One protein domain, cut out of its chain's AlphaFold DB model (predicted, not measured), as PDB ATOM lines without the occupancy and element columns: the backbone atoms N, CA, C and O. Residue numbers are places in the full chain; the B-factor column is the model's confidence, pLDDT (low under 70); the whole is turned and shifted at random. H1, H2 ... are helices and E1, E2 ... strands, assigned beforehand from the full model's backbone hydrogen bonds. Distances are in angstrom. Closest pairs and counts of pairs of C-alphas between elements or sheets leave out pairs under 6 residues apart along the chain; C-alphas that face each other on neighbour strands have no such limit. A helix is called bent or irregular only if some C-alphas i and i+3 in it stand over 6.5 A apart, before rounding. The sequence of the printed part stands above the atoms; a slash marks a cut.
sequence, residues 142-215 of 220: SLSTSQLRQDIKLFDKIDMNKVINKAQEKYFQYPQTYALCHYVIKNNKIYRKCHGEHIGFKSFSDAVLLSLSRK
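Overview. This is residues 142 to 215 of the 220 residues of the protein "Hypothetical protein" of Rotaria sp. Silwood1 (UniProt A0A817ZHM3). A two-stranded hairpin, E1 and E2, has helix H3 packed along one of its faces, and helix H2 lies near E1, away from H3. From this body a free arm, residues 142 to 159, which holds the helix H1, sticks out well away from the hairpin. The printed part has 74 residues with three named helices and two named strands, in the order H1, H2, E1, E2, H3; the sheet order is E1 - E2, antiparallel, and the class is mixed, helices and strands. The whole is loose, with a radius of gyration of the C-alphas of 14.8 A, and spans 43 by 29 by 22 A.

Along the chain. H1 is residues 146 to 155, 15.1 A from first to last C-alpha, and begins at C-alpha 146 at (-39.292, 17.498, 12.246). It is irregular, but only just: C-alphas 151 and 154 are 6.9 A apart. H2 is residues 160 to 171, 15.8 A long. E1 is residues 180 to 186, 19.6 A long, beginning at C-alpha 180 at (-42.687, 38.112, -6.609). E2 is residues 189 to 195, 20.2 A long. H3 is residues 202 to 215, also 20.2 A long, and ends at C-alpha 215 at (-20.464, 35.013, 6.671).

Arrangement. E1 and E2 form a hairpin of antiparallel neighbours, with 162 degrees between their directions. The C-alphas of Cys 181 and Cys 194 face each other at 4.0 A. N 182 and O 193, 2.8 A apart, and N 191 and O 184, 2.8 A apart, are within hydrogen-bond range. E2 and H3 have 4 pairs of C-alphas within 8 A, the closest being those of Lys 189 and Ser 213, 6.8 A apart. E1 and H3 have 1 such pair, the C-alphas of Cys 181 and Lys 202, 7.0 A apart. H2 and E1 are near each other, with 5 pairs of C-alphas within 10 A. H2 is apart from E2 and from H3, and H1 is apart from H2, H3, E1 and E2. Every O i to N i+4 pair is within hydrogen-bond range in H2; in H1 it is 4 of 6, and in H3 9 of 10.

Size, cuts and confidence. The two C-alphas farthest apart are those of Ser 142 and Gln 173, at 43.4 A. Residues 142 to 159, of which 146 to 155 belong to H1, stand free; without them the body of 56 residues spans 37 by 24 by 10 A. The printed part has no cut. The links H1 to H2 and E1 to E2 are tight, and the links H2 to E1 and E2 to H3 are short. The mean pLDDT of the printed part is 89.4, and residues 142 to 145 are under 70.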
ATOM      1  N   SER A 142     -30.005  18.094  16.024       50.94
ATOM      2  CA  SER A 142     -31.426  17.991  16.387       50.94
ATOM      3  C   SER A 142     -32.303  19.171  15.940       50.94
ATOM      4  O   SER A 142     -33.518  19.011  15.875       50.94
ATOM      5  N   LEU A 143     -31.732  20.330  15.570       51.94
ATOM      6  CA  LEU A 143     -32.443  21.445  14.908       51.94
ATOM      7  C   LEU A 143     -32.744  21.171  13.431       51.94
ATOM      8  O   LEU A 143     -33.391  21.979  12.765       51.94
ATOM      9  N   SER A 144     -32.407  19.976  12.950       54.56
ATOM     10  CA  SER A 144     -33.281  19.240  12.046       54.56
ATOM     11  C   SER A 144     -34.666  19.061  12.698       54.56
ATOM     12  O   SER A 144     -35.066  17.956  13.075       54.56
ATOM     13  N   THR A 145     -35.406  20.152  12.864       64.50
ATOM     14  CA  THR A 145     -36.757  20.103  13.390       64.50
ATOM     15  C   THR A 145     -37.562  19.224  12.442       64.50
ATOM     16  O   THR A 145     -37.479  19.350  11.214       64.50
ATOM     17  N   SER A 146     -38.314  18.281  13.005       75.56
ATOM     18  CA  SER A 146     -39.292  17.498  12.246       75.56
ATOM     19  C   SER A 146     -40.154  18.418  11.380       75.56
ATOM     20  O   SER A 146     -40.408  18.092  10.227       75.56
ATOM     21  N   GLN A 147     -40.479  19.603  11.909       84.56
ATOM     22  CA  GLN A 147     -41.168  20.678  11.212       84.56
ATOM     23  C   GLN A 147     -40.448  21.138   9.938       84.56
ATOM     24  O   GLN A 147     -41.040  21.044   8.870       84.56
ATOM     25  N   LEU A 148     -39.174  21.561   9.999       83.38
ATOM     26  CA  LEU A 148     -38.445  22.020   8.808       83.38
ATOM     27  C   LEU A 148     -38.415  20.929   7.736       83.38
ATOM     28  O   LEU A 148     -38.710  21.197   6.575       83.38
ATOM     29  N   ARG A 149     -38.092  19.687   8.128       83.75
ATOM     30  CA  ARG A 149     -38.083  18.548   7.197       83.75
ATOM     31  C   ARG A 149     -39.458  18.302   6.587       83.75
ATOM     32  O   ARG A 149     -39.539  17.974   5.410       83.75
ATOM     33  N   GLN A 150     -40.518  18.434   7.375       87.62
ATOM     34  CA  GLN A 150     -41.892  18.255   6.925       87.62
ATOM     35  C   GLN A 150     -42.321  19.364   5.957       87.62
ATOM     36  O   GLN A 150     -42.916  19.050   4.928       87.62
ATOM     37  N   ASP A 151     -41.955  20.613   6.237       88.00
ATOM     38  CA  ASP A 151     -42.277  21.775   5.404       88.00
ATOM     39  C   ASP A 151     -41.602  21.695   4.033       88.00
ATOM     40  O   ASP A 151     -42.226  21.975   3.008       88.00
ATOM     41  N   ILE A 152     -40.341  21.251   3.989       88.69
ATOM     42  CA  ILE A 152     -39.596  21.122   2.728       88.69
ATOM     43  C   ILE A 152     -39.869  19.803   1.990       88.69
ATOM     44  O   ILE A 152     -39.525  19.689   0.816       88.69
ATOM     45  N   LYS A 153     -40.519  18.817   2.628       88.75
ATOM     46  CA  LYS A 153     -40.747  17.471   2.062       88.75
ATOM     47  C   LYS A 153     -41.490  17.497   0.726       88.75
ATOM     48  O   LYS A 153     -41.269  16.635  -0.120       88.75
ATOM     49  N   LEU A 154     -42.381  18.470   0.534       87.88
ATOM     50  CA  LEU A 154     -43.153  18.624  -0.704       87.88
ATOM     51  C   LEU A 154     -42.301  19.095  -1.895       87.88
ATOM     52  O   LEU A 154     -42.762  19.029  -3.033       87.88
ATOM     53  N   PHE A 155     -41.072  19.554  -1.647       85.88
ATOM     54  CA  PHE A 155     -40.215  20.230  -2.617       85.88
ATOM     55  C   PHE A 155     -38.901  19.482  -2.897       85.88
ATOM     56  O   PHE A 155     -37.897  20.103  -3.223       85.88
ATOM     57  N   ASP A 156     -38.906  18.151  -2.801       79.69
ATOM     58  CA  ASP A 156     -37.703  17.307  -2.923       79.69
ATOM     59  C   ASP A 156     -36.934  17.503  -4.251       79.69
ATOM     60  O   ASP A 156     -35.705  17.503  -4.287       79.69
ATOM     61  N   LYS A 157     -37.650  17.745  -5.359       86.19
ATOM     62  CA  LYS A 157     -37.060  18.158  -6.642       86.19
ATOM     63  C   LYS A 157     -37.844  19.316  -7.241       86.19
ATOM     64  O   LYS A 157     -39.015  19.163  -7.590       86.19
ATOM     65  N   ILE A 158     -37.182  20.459  -7.402       88.88
ATOM     66  CA  ILE A 158     -37.779  21.674  -7.960       88.88
ATOM     67  C   ILE A 158     -37.173  21.954  -9.336       88.88
ATOM     68  O   ILE A 158     -35.978  22.205  -9.461       88.88
ATOM     69  N   ASP A 159     -38.013  21.966 -10.369       90.62
ATOM     70  CA  ASP A 159     -37.651  22.532 -11.670       90.62
ATOM     71  C   ASP A 159     -37.942  24.038 -11.654       90.62
ATOM     72  O   ASP A 159     -39.074  24.479 -11.879       90.62
ATOM     73  N   MET A 160     -36.910  24.833 -11.364       88.88
ATOM     74  CA  MET A 160     -37.037  26.288 -11.266       88.88
ATOM     75  C   MET A 160     -37.441  26.954 -12.588       88.88
ATOM     76  O   MET A 160     -38.130  27.975 -12.548       88.88
ATOM     77  N   ASN A 161     -37.103  26.371 -13.745       90.06
ATOM     78  CA  ASN A 161     -37.539  26.891 -15.045       90.06
ATOM     79  C   ASN A 161     -39.053  26.731 -15.203       90.06
ATOM     80  O   ASN A 161     -39.760  27.664 -15.587       90.06
ATOM     81  N   LYS A 162     -39.585  25.565 -14.826       92.12
ATOM     82  CA  LYS A 162     -41.032  25.332 -14.823       92.12
ATOM     83  C   LYS A 162     -41.757  26.234 -13.824       92.12
ATOM     84  O   LYS A 162     -42.844  26.723 -14.131       92.12
ATOM     85  N   VAL A 163     -41.178  26.459 -12.642       91.06
ATOM     86  CA  VAL A 163     -41.757  27.340 -11.614       91.06
ATOM     87  C   VAL A 163     -41.824  28.785 -12.105       91.06
ATOM     88  O   VAL A 163     -42.892  29.393 -12.022       91.06
ATOM     89  N   ILE A 164     -40.731  29.334 -12.650       89.44
ATOM     90  CA  ILE A 164     -40.710  30.733 -13.095       89.44
ATOM     91  C   ILE A 164     -41.624  30.970 -14.300       89.44
ATOM     92  O   ILE A 164     -42.333  31.973 -14.307       89.44
ATOM     93  N   ASN A 165     -41.692  30.032 -15.253       91.81
ATOM     94  CA  ASN A 165     -42.588  30.140 -16.409       91.81
ATOM     95  C   ASN A 165     -44.059  30.160 -15.969       91.81
ATOM     96  O   ASN A 165     -44.818  31.044 -16.355       91.81
ATOM     97  N   LYS A 166     -44.452  29.255 -15.063       92.44
ATOM     98  CA  LYS A 166     -45.814  29.254 -14.505       92.44
ATOM     99  C   LYS A 166     -46.123  30.515 -13.702       92.44
ATOM    100  O   LYS A 166     -47.245  31.014 -13.741       92.44
ATOM    101  N   ALA A 167     -45.147  31.025 -12.950       91.25
ATOM    102  CA  ALA A 167     -45.318  32.259 -12.197       91.25
ATOM    103  C   ALA A 167     -45.501  33.469 -13.128       91.25
ATOM    104  O   ALA A 167     -46.355  34.316 -12.869       91.25
ATOM    105  N   GLN A 168     -44.745  33.517 -14.228       89.12
ATOM    106  CA  GLN A 168     -44.868  34.526 -15.278       89.12
ATOM    107  C   GLN A 168     -46.263  34.533 -15.896       89.12
ATOM    108  O   GLN A 168     -46.925  35.571 -15.886       89.12
ATOM    109  N   GLU A 169     -46.716  33.374 -16.377       91.00
ATOM    110  CA  GLU A 169     -48.022  33.211 -17.022       91.00
ATOM    111  C   GLU A 169     -49.173  33.647 -16.112       91.00
ATOM    112  O   GLU A 169     -50.110  34.300 -16.562       91.00
ATOM    113  N   LYS A 170     -49.099  33.306 -14.821       89.50
ATOM    114  CA  LYS A 170     -50.219  33.487 -13.895       89.50
ATOM    115  C   LYS A 170     -50.247  34.846 -13.197       89.50
ATOM    116  O   LYS A 170     -51.329  35.352 -12.912       89.50
ATOM    117  N   TYR A 171     -49.087  35.410 -12.863       88.69
ATOM    118  CA  TYR A 171     -49.018  36.531 -11.920       88.69
ATOM    119  C   TYR A 171     -48.473  37.820 -12.530       88.69
ATOM    120  O   TYR A 171     -48.848  38.901 -12.082       88.69
ATOM    121  N   PHE A 172     -47.610  37.754 -13.547       88.25
ATOM    122  CA  PHE A 172     -46.863  38.947 -13.977       88.25
ATOM    123  C   PHE A 172     -47.712  39.921 -14.799       88.25
ATOM    124  O   PHE A 172     -47.341  41.082 -14.938       88.25
ATOM    125  N   GLN A 173     -48.863  39.465 -15.293       89.12
ATOM    126  CA  GLN A 173     -49.854  40.300 -15.974       89.12
ATOM    127  C   GLN A 173     -50.658  41.188 -15.006       89.12
ATOM    128  O   GLN A 173     -51.325  42.116 -15.450       89.12
ATOM    129  N   TYR A 174     -50.575  40.941 -13.692       91.62
ATOM    130  CA  TYR A 174     -51.335  41.655 -12.658       91.62
ATOM    131  C   TYR A 174     -50.394  42.314 -11.630       91.62
ATOM    132  O   TYR A 174     -50.381  41.931 -10.454       91.62
ATOM    133  N   PRO A 175     -49.583  43.304 -12.048       88.25
ATOM    134  CA  PRO A 175     -48.473  43.821 -11.247       88.25
ATOM    135  C   PRO A 175     -48.907  44.589  -9.987       88.25
ATOM    136  O   PRO A 175     -48.113  44.727  -9.059       88.25
ATOM    137  N   GLN A 176     -50.158  45.052  -9.933       92.38
ATOM    138  CA  GLN A 176     -50.745  45.716  -8.761       92.38
ATOM    139  C   GLN A 176     -51.261  44.726  -7.708       92.38
ATOM    140  O   GLN A 176     -51.422  45.083  -6.546       92.38
ATOM    141  N   THR A 177     -51.520  43.473  -8.098       90.44
ATOM    142  CA  THR A 177     -52.083  42.444  -7.208       90.44
ATOM    143  C   THR A 177     -51.013  41.505  -6.677       90.44
ATOM    144  O   THR A 177     -51.038  41.135  -5.505       90.44
ATOM    145  N   TYR A 178     -50.068  41.109  -7.530       90.50
ATOM    146  CA  TYR A 178     -49.035  40.148  -7.172       90.50
ATOM    147  C   TYR A 178     -47.655  40.765  -7.289       90.50
ATOM    148  O   TYR A 178     -47.331  41.446  -8.262       90.50
ATOM    149  N   ALA A 179     -46.811  40.444  -6.314       91.38
ATOM    150  CA  ALA A 179     -45.408  40.789  -6.346       91.38
ATOM    151  C   ALA A 179     -44.563  39.575  -5.949       91.38
ATOM    152  O   ALA A 179     -44.855  38.876  -4.979       91.38
ATOM    153  N   LEU A 180     -43.526  39.301  -6.737       91.56
ATOM    154  CA  LEU A 180     -42.687  38.112  -6.609       91.56
ATOM    155  C   LEU A 180     -41.230  38.479  -6.860       91.56
ATOM    156  O   LEU A 180     -40.926  39.221  -7.790       91.56
ATOM    157  N   CYS A 181     -40.318  37.923  -6.068       92.44
ATOM    158  CA  CYS A 181     -38.882  38.067  -6.278       92.44
ATOM    159  C   CYS A 181     -38.235  36.690  -6.426       92.44
ATOM    160  O   CYS A 181     -38.346  35.845  -5.543       92.44
ATOM    161  N   HIS A 182     -37.542  36.489  -7.541       92.38
ATOM    162  CA  HIS A 182     -36.716  35.323  -7.817       92.38
ATOM    163  C   HIS A 182     -35.281  35.639  -7.390       92.38
ATOM    164  O   HIS A 182     -34.690  36.600  -7.890       92.38
ATOM    165  N   TYR A 183     -34.740  34.838  -6.474       94.69
ATOM    166  CA  TYR A 183     -33.352  34.898  -6.024       94.69
ATOM    167  C   TYR A 183     -32.543  33.729  -6.583       94.69
ATOM    168  O   TYR A 183     -33.034  32.605  -6.618       94.69
ATOM    169  N   VAL A 184     -31.303  34.000  -6.974       94.81
ATOM    170  CA  VAL A 184     -30.314  32.990  -7.360       94.81
ATOM    171  C   VAL A 184     -29.055  33.243  -6.550       94.81
ATOM    172  O   VAL A 184     -28.576  34.377  -6.484       94.81
ATOM    173  N   ILE A 185     -28.522  32.187  -5.949       95.62
ATOM    174  CA  ILE A 185     -27.182  32.196  -5.380       95.62
ATOM    175  C   ILE A 185     -26.276  31.593  -6.446       95.62
ATOM    176  O   ILE A 185     -26.587  30.563  -7.027       95.62
ATOM    177  N   LYS A 186     -25.198  32.284  -6.804       95.94
ATOM    178  CA  LYS A 186     -24.221  31.737  -7.745       95.94
ATOM    179  C   LYS A 186     -22.838  32.212  -7.372       95.94
ATOM    180  O   LYS A 186     -22.608  33.421  -7.302       95.94
ATOM    181  N   ASN A 187     -21.916  31.284  -7.144       95.44
ATOM    182  CA  ASN A 187     -20.561  31.566  -6.681       95.44
ATOM    183  C   ASN A 187     -20.572  32.477  -5.438       95.44
ATOM    184  O   ASN A 187     -19.880  33.498  -5.403       95.44
ATOM    185  N   ASN A 188     -21.428  32.152  -4.459       95.69
ATOM    186  CA  ASN A 188     -21.652  32.929  -3.234       95.69
ATOM    187  C   ASN A 188     -22.090  34.398  -3.457       95.69
ATOM    188  O   ASN A 188     -21.925  35.254  -2.587       95.69
ATOM    189  N   LYS A 189     -22.646  34.724  -4.630       95.31
ATOM    190  CA  LYS A 189     -23.234  36.036  -4.934       95.31
ATOM    191  C   LYS A 189     -24.740  35.916  -5.075       95.31
ATOM    192  O   LYS A 189     -25.239  34.952  -5.647       95.31
ATOM    193  N   ILE A 190     -25.449  36.923  -4.574       96.38
ATOM    194  CA  ILE A 190     -26.907  36.986  -4.626       96.38
ATOM    195  C   ILE A 190     -27.333  37.782  -5.858       96.38
ATOM    196  O   ILE A 190     -27.018  38.965  -5.989       96.38
ATOM    197  N   TYR A 191     -28.088  37.138  -6.735       96.12
ATOM    198  CA  TYR A 191     -28.766  37.748  -7.869       96.12
ATOM    199  C   TYR A 191     -30.261  37.752  -7.591       96.12
ATOM    200  O   TYR A 191     -30.798  36.815  -7.002       96.12
ATOM    201  N   ARG A 192     -30.954  38.808  -8.016       95.62
ATOM    202  CA  ARG A 192     -32.393  38.927  -7.799       95.62
ATOM    203  C   ARG A 192     -33.081  39.599  -8.970       95.62
ATOM    204  O   ARG A 192     -32.622  40.636  -9.447       95.62
ATOM    205  N   LYS A 193     -34.250  39.078  -9.331       93.00
ATOM    206  CA  LYS A 193     -35.211  39.736 -10.216       93.00
ATOM    207  C   LYS A 193     -36.585  39.774  -9.554       93.00
ATOM    208  O   LYS A 193     -37.103  38.730  -9.172       93.00
ATOM    209  N   CYS A 194     -37.161  40.964  -9.410       92.75
ATOM    210  CA  CYS A 194     -38.512  41.134  -8.877       92.75
ATOM    211  C   CYS A 194     -39.499  41.529  -9.976       92.75
ATOM    212  O   CYS A 194     -39.121  42.144 -10.972       92.75
ATOM    213  N   HIS A 195     -40.760  41.181  -9.756       91.31
ATOM    214  CA  HIS A 195     -41.897  41.419 -10.631       91.31
ATOM    215  C   HIS A 195     -43.071  41.943  -9.791       91.31
ATOM    216  O   HIS A 195     -43.247  41.489  -8.661       91.31
ATOM    217  N   GLY A 196     -43.850  42.878 -10.342       91.06
ATOM    218  CA  GLY A 196     -44.923  43.597  -9.640       91.06
ATOM    219  C   GLY A 196     -44.528  45.016  -9.209       91.06
ATOM    220  O   GLY A 196     -43.348  45.367  -9.210       91.06
ATOM    221  N   GLU A 197     -45.514  45.836  -8.847       92.31
ATOM    222  CA  GLU A 197     -45.322  47.229  -8.411       92.31
ATOM    223  C   GLU A 197     -44.920  47.313  -6.928       92.31
ATOM    224  O   GLU A 197     -44.053  48.099  -6.540       92.31
ATOM    225  N   HIS A 198     -45.488  46.450  -6.082       92.06
ATOM    226  CA  HIS A 198     -45.290  46.487  -4.629       92.06
ATOM    227  C   HIS A 198     -44.199  45.517  -4.154       92.06
ATOM    228  O   HIS A 198     -44.453  44.541  -3.454       92.06
ATOM    229  N   ILE A 199     -42.943  45.801  -4.505       93.56
ATOM    230  CA  ILE A 199     -41.789  44.926  -4.210       93.56
ATOM    231  C   ILE A 199     -41.031  45.294  -2.924       93.56
ATOM    232  O   ILE A 199     -39.912  44.834  -2.709       93.56
ATOM    233  N   GLY A 200     -41.602  46.134  -2.054       92.88
ATOM    234  CA  GLY A 200     -40.935  46.624  -0.838       92.88
ATOM    235  C   GLY A 200     -40.473  45.512   0.111       92.88
ATOM    236  O   GLY A 200     -39.383  45.609   0.672       92.88
ATOM    237  N   PHE A 201     -41.234  44.414   0.198       92.88
ATOM    238  CA  PHE A 201     -40.939  43.249   1.044       92.88
ATOM    239  C   PHE A 201     -39.580  42.594   0.752       92.88
ATOM    240  O   PHE A 201     -39.023  41.904   1.602       92.88
ATOM    241  N   LYS A 202     -39.014  42.825  -0.440       95.00
ATOM    242  CA  LYS A 202     -37.710  42.284  -0.836       95.00
ATOM    243  C   LYS A 202     -36.582  42.683   0.124       95.00
ATOM    244  O   LYS A 202     -35.596  41.964   0.225       95.00
ATOM    245  N   SER A 203     -36.714  43.819   0.817       94.94
ATOM    246  CA  SER A 203     -35.713  44.307   1.773       94.94
ATOM    247  C   SER A 203     -35.481  43.330   2.929       94.94
ATOM    248  O   SER A 203     -34.341  43.175   3.364       94.94
ATOM    249  N   PHE A 204     -36.528  42.635   3.385       93.81
ATOM    250  CA  PHE A 204     -36.427  41.650   4.459       93.81
ATOM    251  C   PHE A 204     -35.575  40.451   4.028       93.81
ATOM    252  O   PHE A 204     -34.636  40.076   4.729       93.81
ATOM    253  N   SER A 205     -35.846  39.890   2.845       95.00
ATOM    254  CA  SER A 205     -35.076  38.764   2.302       95.00
ATOM    255  C   SER A 205     -33.647  39.162   1.921       95.00
ATOM    256  O   SER A 205     -32.715  38.422   2.226       95.00
ATOM    257  N   ASP A 206     -33.454  40.339   1.311       95.38
ATOM    258  CA  ASP A 206     -32.125  40.859   0.962       95.38
ATOM    259  C   ASP A 206     -31.214  40.938   2.178       95.38
ATOM    260  O   ASP A 206     -30.068  40.504   2.116       95.38
ATOM    261  N   ALA A 207     -31.712  41.503   3.280       93.88
ATOM    262  CA  ALA A 207     -30.920  41.686   4.485       93.88
ATOM    263  C   ALA A 207     -30.398  40.342   5.014       93.88
ATOM    264  O   ALA A 207     -29.224  40.237   5.371       93.88
ATOM    265  N   VAL A 208     -31.245  39.308   5.000       93.75
ATOM    266  CA  VAL A 208     -30.870  37.954   5.421       93.75
ATOM    267  C   VAL A 208     -29.858  37.337   4.452       93.75
ATOM    268  O   VAL A 208     -28.776  36.941   4.881       93.75
ATOM    269  N   LEU A 209     -30.144  37.310   3.147       95.50
ATOM    270  CA  LEU A 209     -29.279  36.675   2.139       95.50
ATOM    271  C   LEU A 209     -27.911  37.361   2.003       95.50
ATOM    272  O   LEU A 209     -26.879  36.700   1.863       95.50
ATOM    273  N   LEU A 210     -27.875  38.692   2.084       94.31
ATOM    274  CA  LEU A 210     -26.624  39.452   2.080       94.31
ATOM    275  C   LEU A 210     -25.825  39.221   3.360       94.31
ATOM    276  O   LEU A 210     -24.600  39.158   3.311       94.31
ATOM    277  N   SER A 211     -26.494  39.093   4.507       94.06
ATOM    278  CA  SER A 211     -25.801  38.792   5.756       94.06
ATOM    279  C   SER A 211     -25.206  37.383   5.752       94.06
ATOM    280  O   SER A 211     -24.074  37.214   6.202       94.06
ATOM    281  N   LEU A 212     -25.929  36.403   5.198       94.00
ATOM    282  CA  LEU A 212     -25.463  35.023   5.054       94.00
ATOM    283  C   LEU A 212     -24.273  34.918   4.097       94.00
ATOM    284  O   LEU A 212     -23.224  34.435   4.508       94.00
ATOM    285  N   SER A 213     -24.382  35.438   2.869       95.06
ATOM    286  CA  SER A 213     -23.304  35.333   1.860       95.06
ATOM    287  C   SER A 213     -21.992  36.015   2.274       95.06
ATOM    288  O   SER A 213     -20.916  35.660   1.797       95.06
ATOM    289  N   ARG A 214     -22.054  36.978   3.200       94.94
ATOM    290  CA  ARG A 214     -20.876  37.595   3.826       94.94
ATOM    291  C   ARG A 214     -20.187  36.718   4.873       94.94
ATOM    292  O   ARG A 214     -19.020  36.962   5.153       94.94
ATOM    293  N   LYS A 215     -20.899  35.767   5.480       93.44
ATOM    294  CA  LYS A 215     -20.464  35.013   6.671       93.44
ATOM    295  C   LYS A 215     -20.239  33.532   6.407       93.44
ATOM    296  O   LYS A 215     -19.485  32.902   7.136       93.44
TER     297      LYS A 215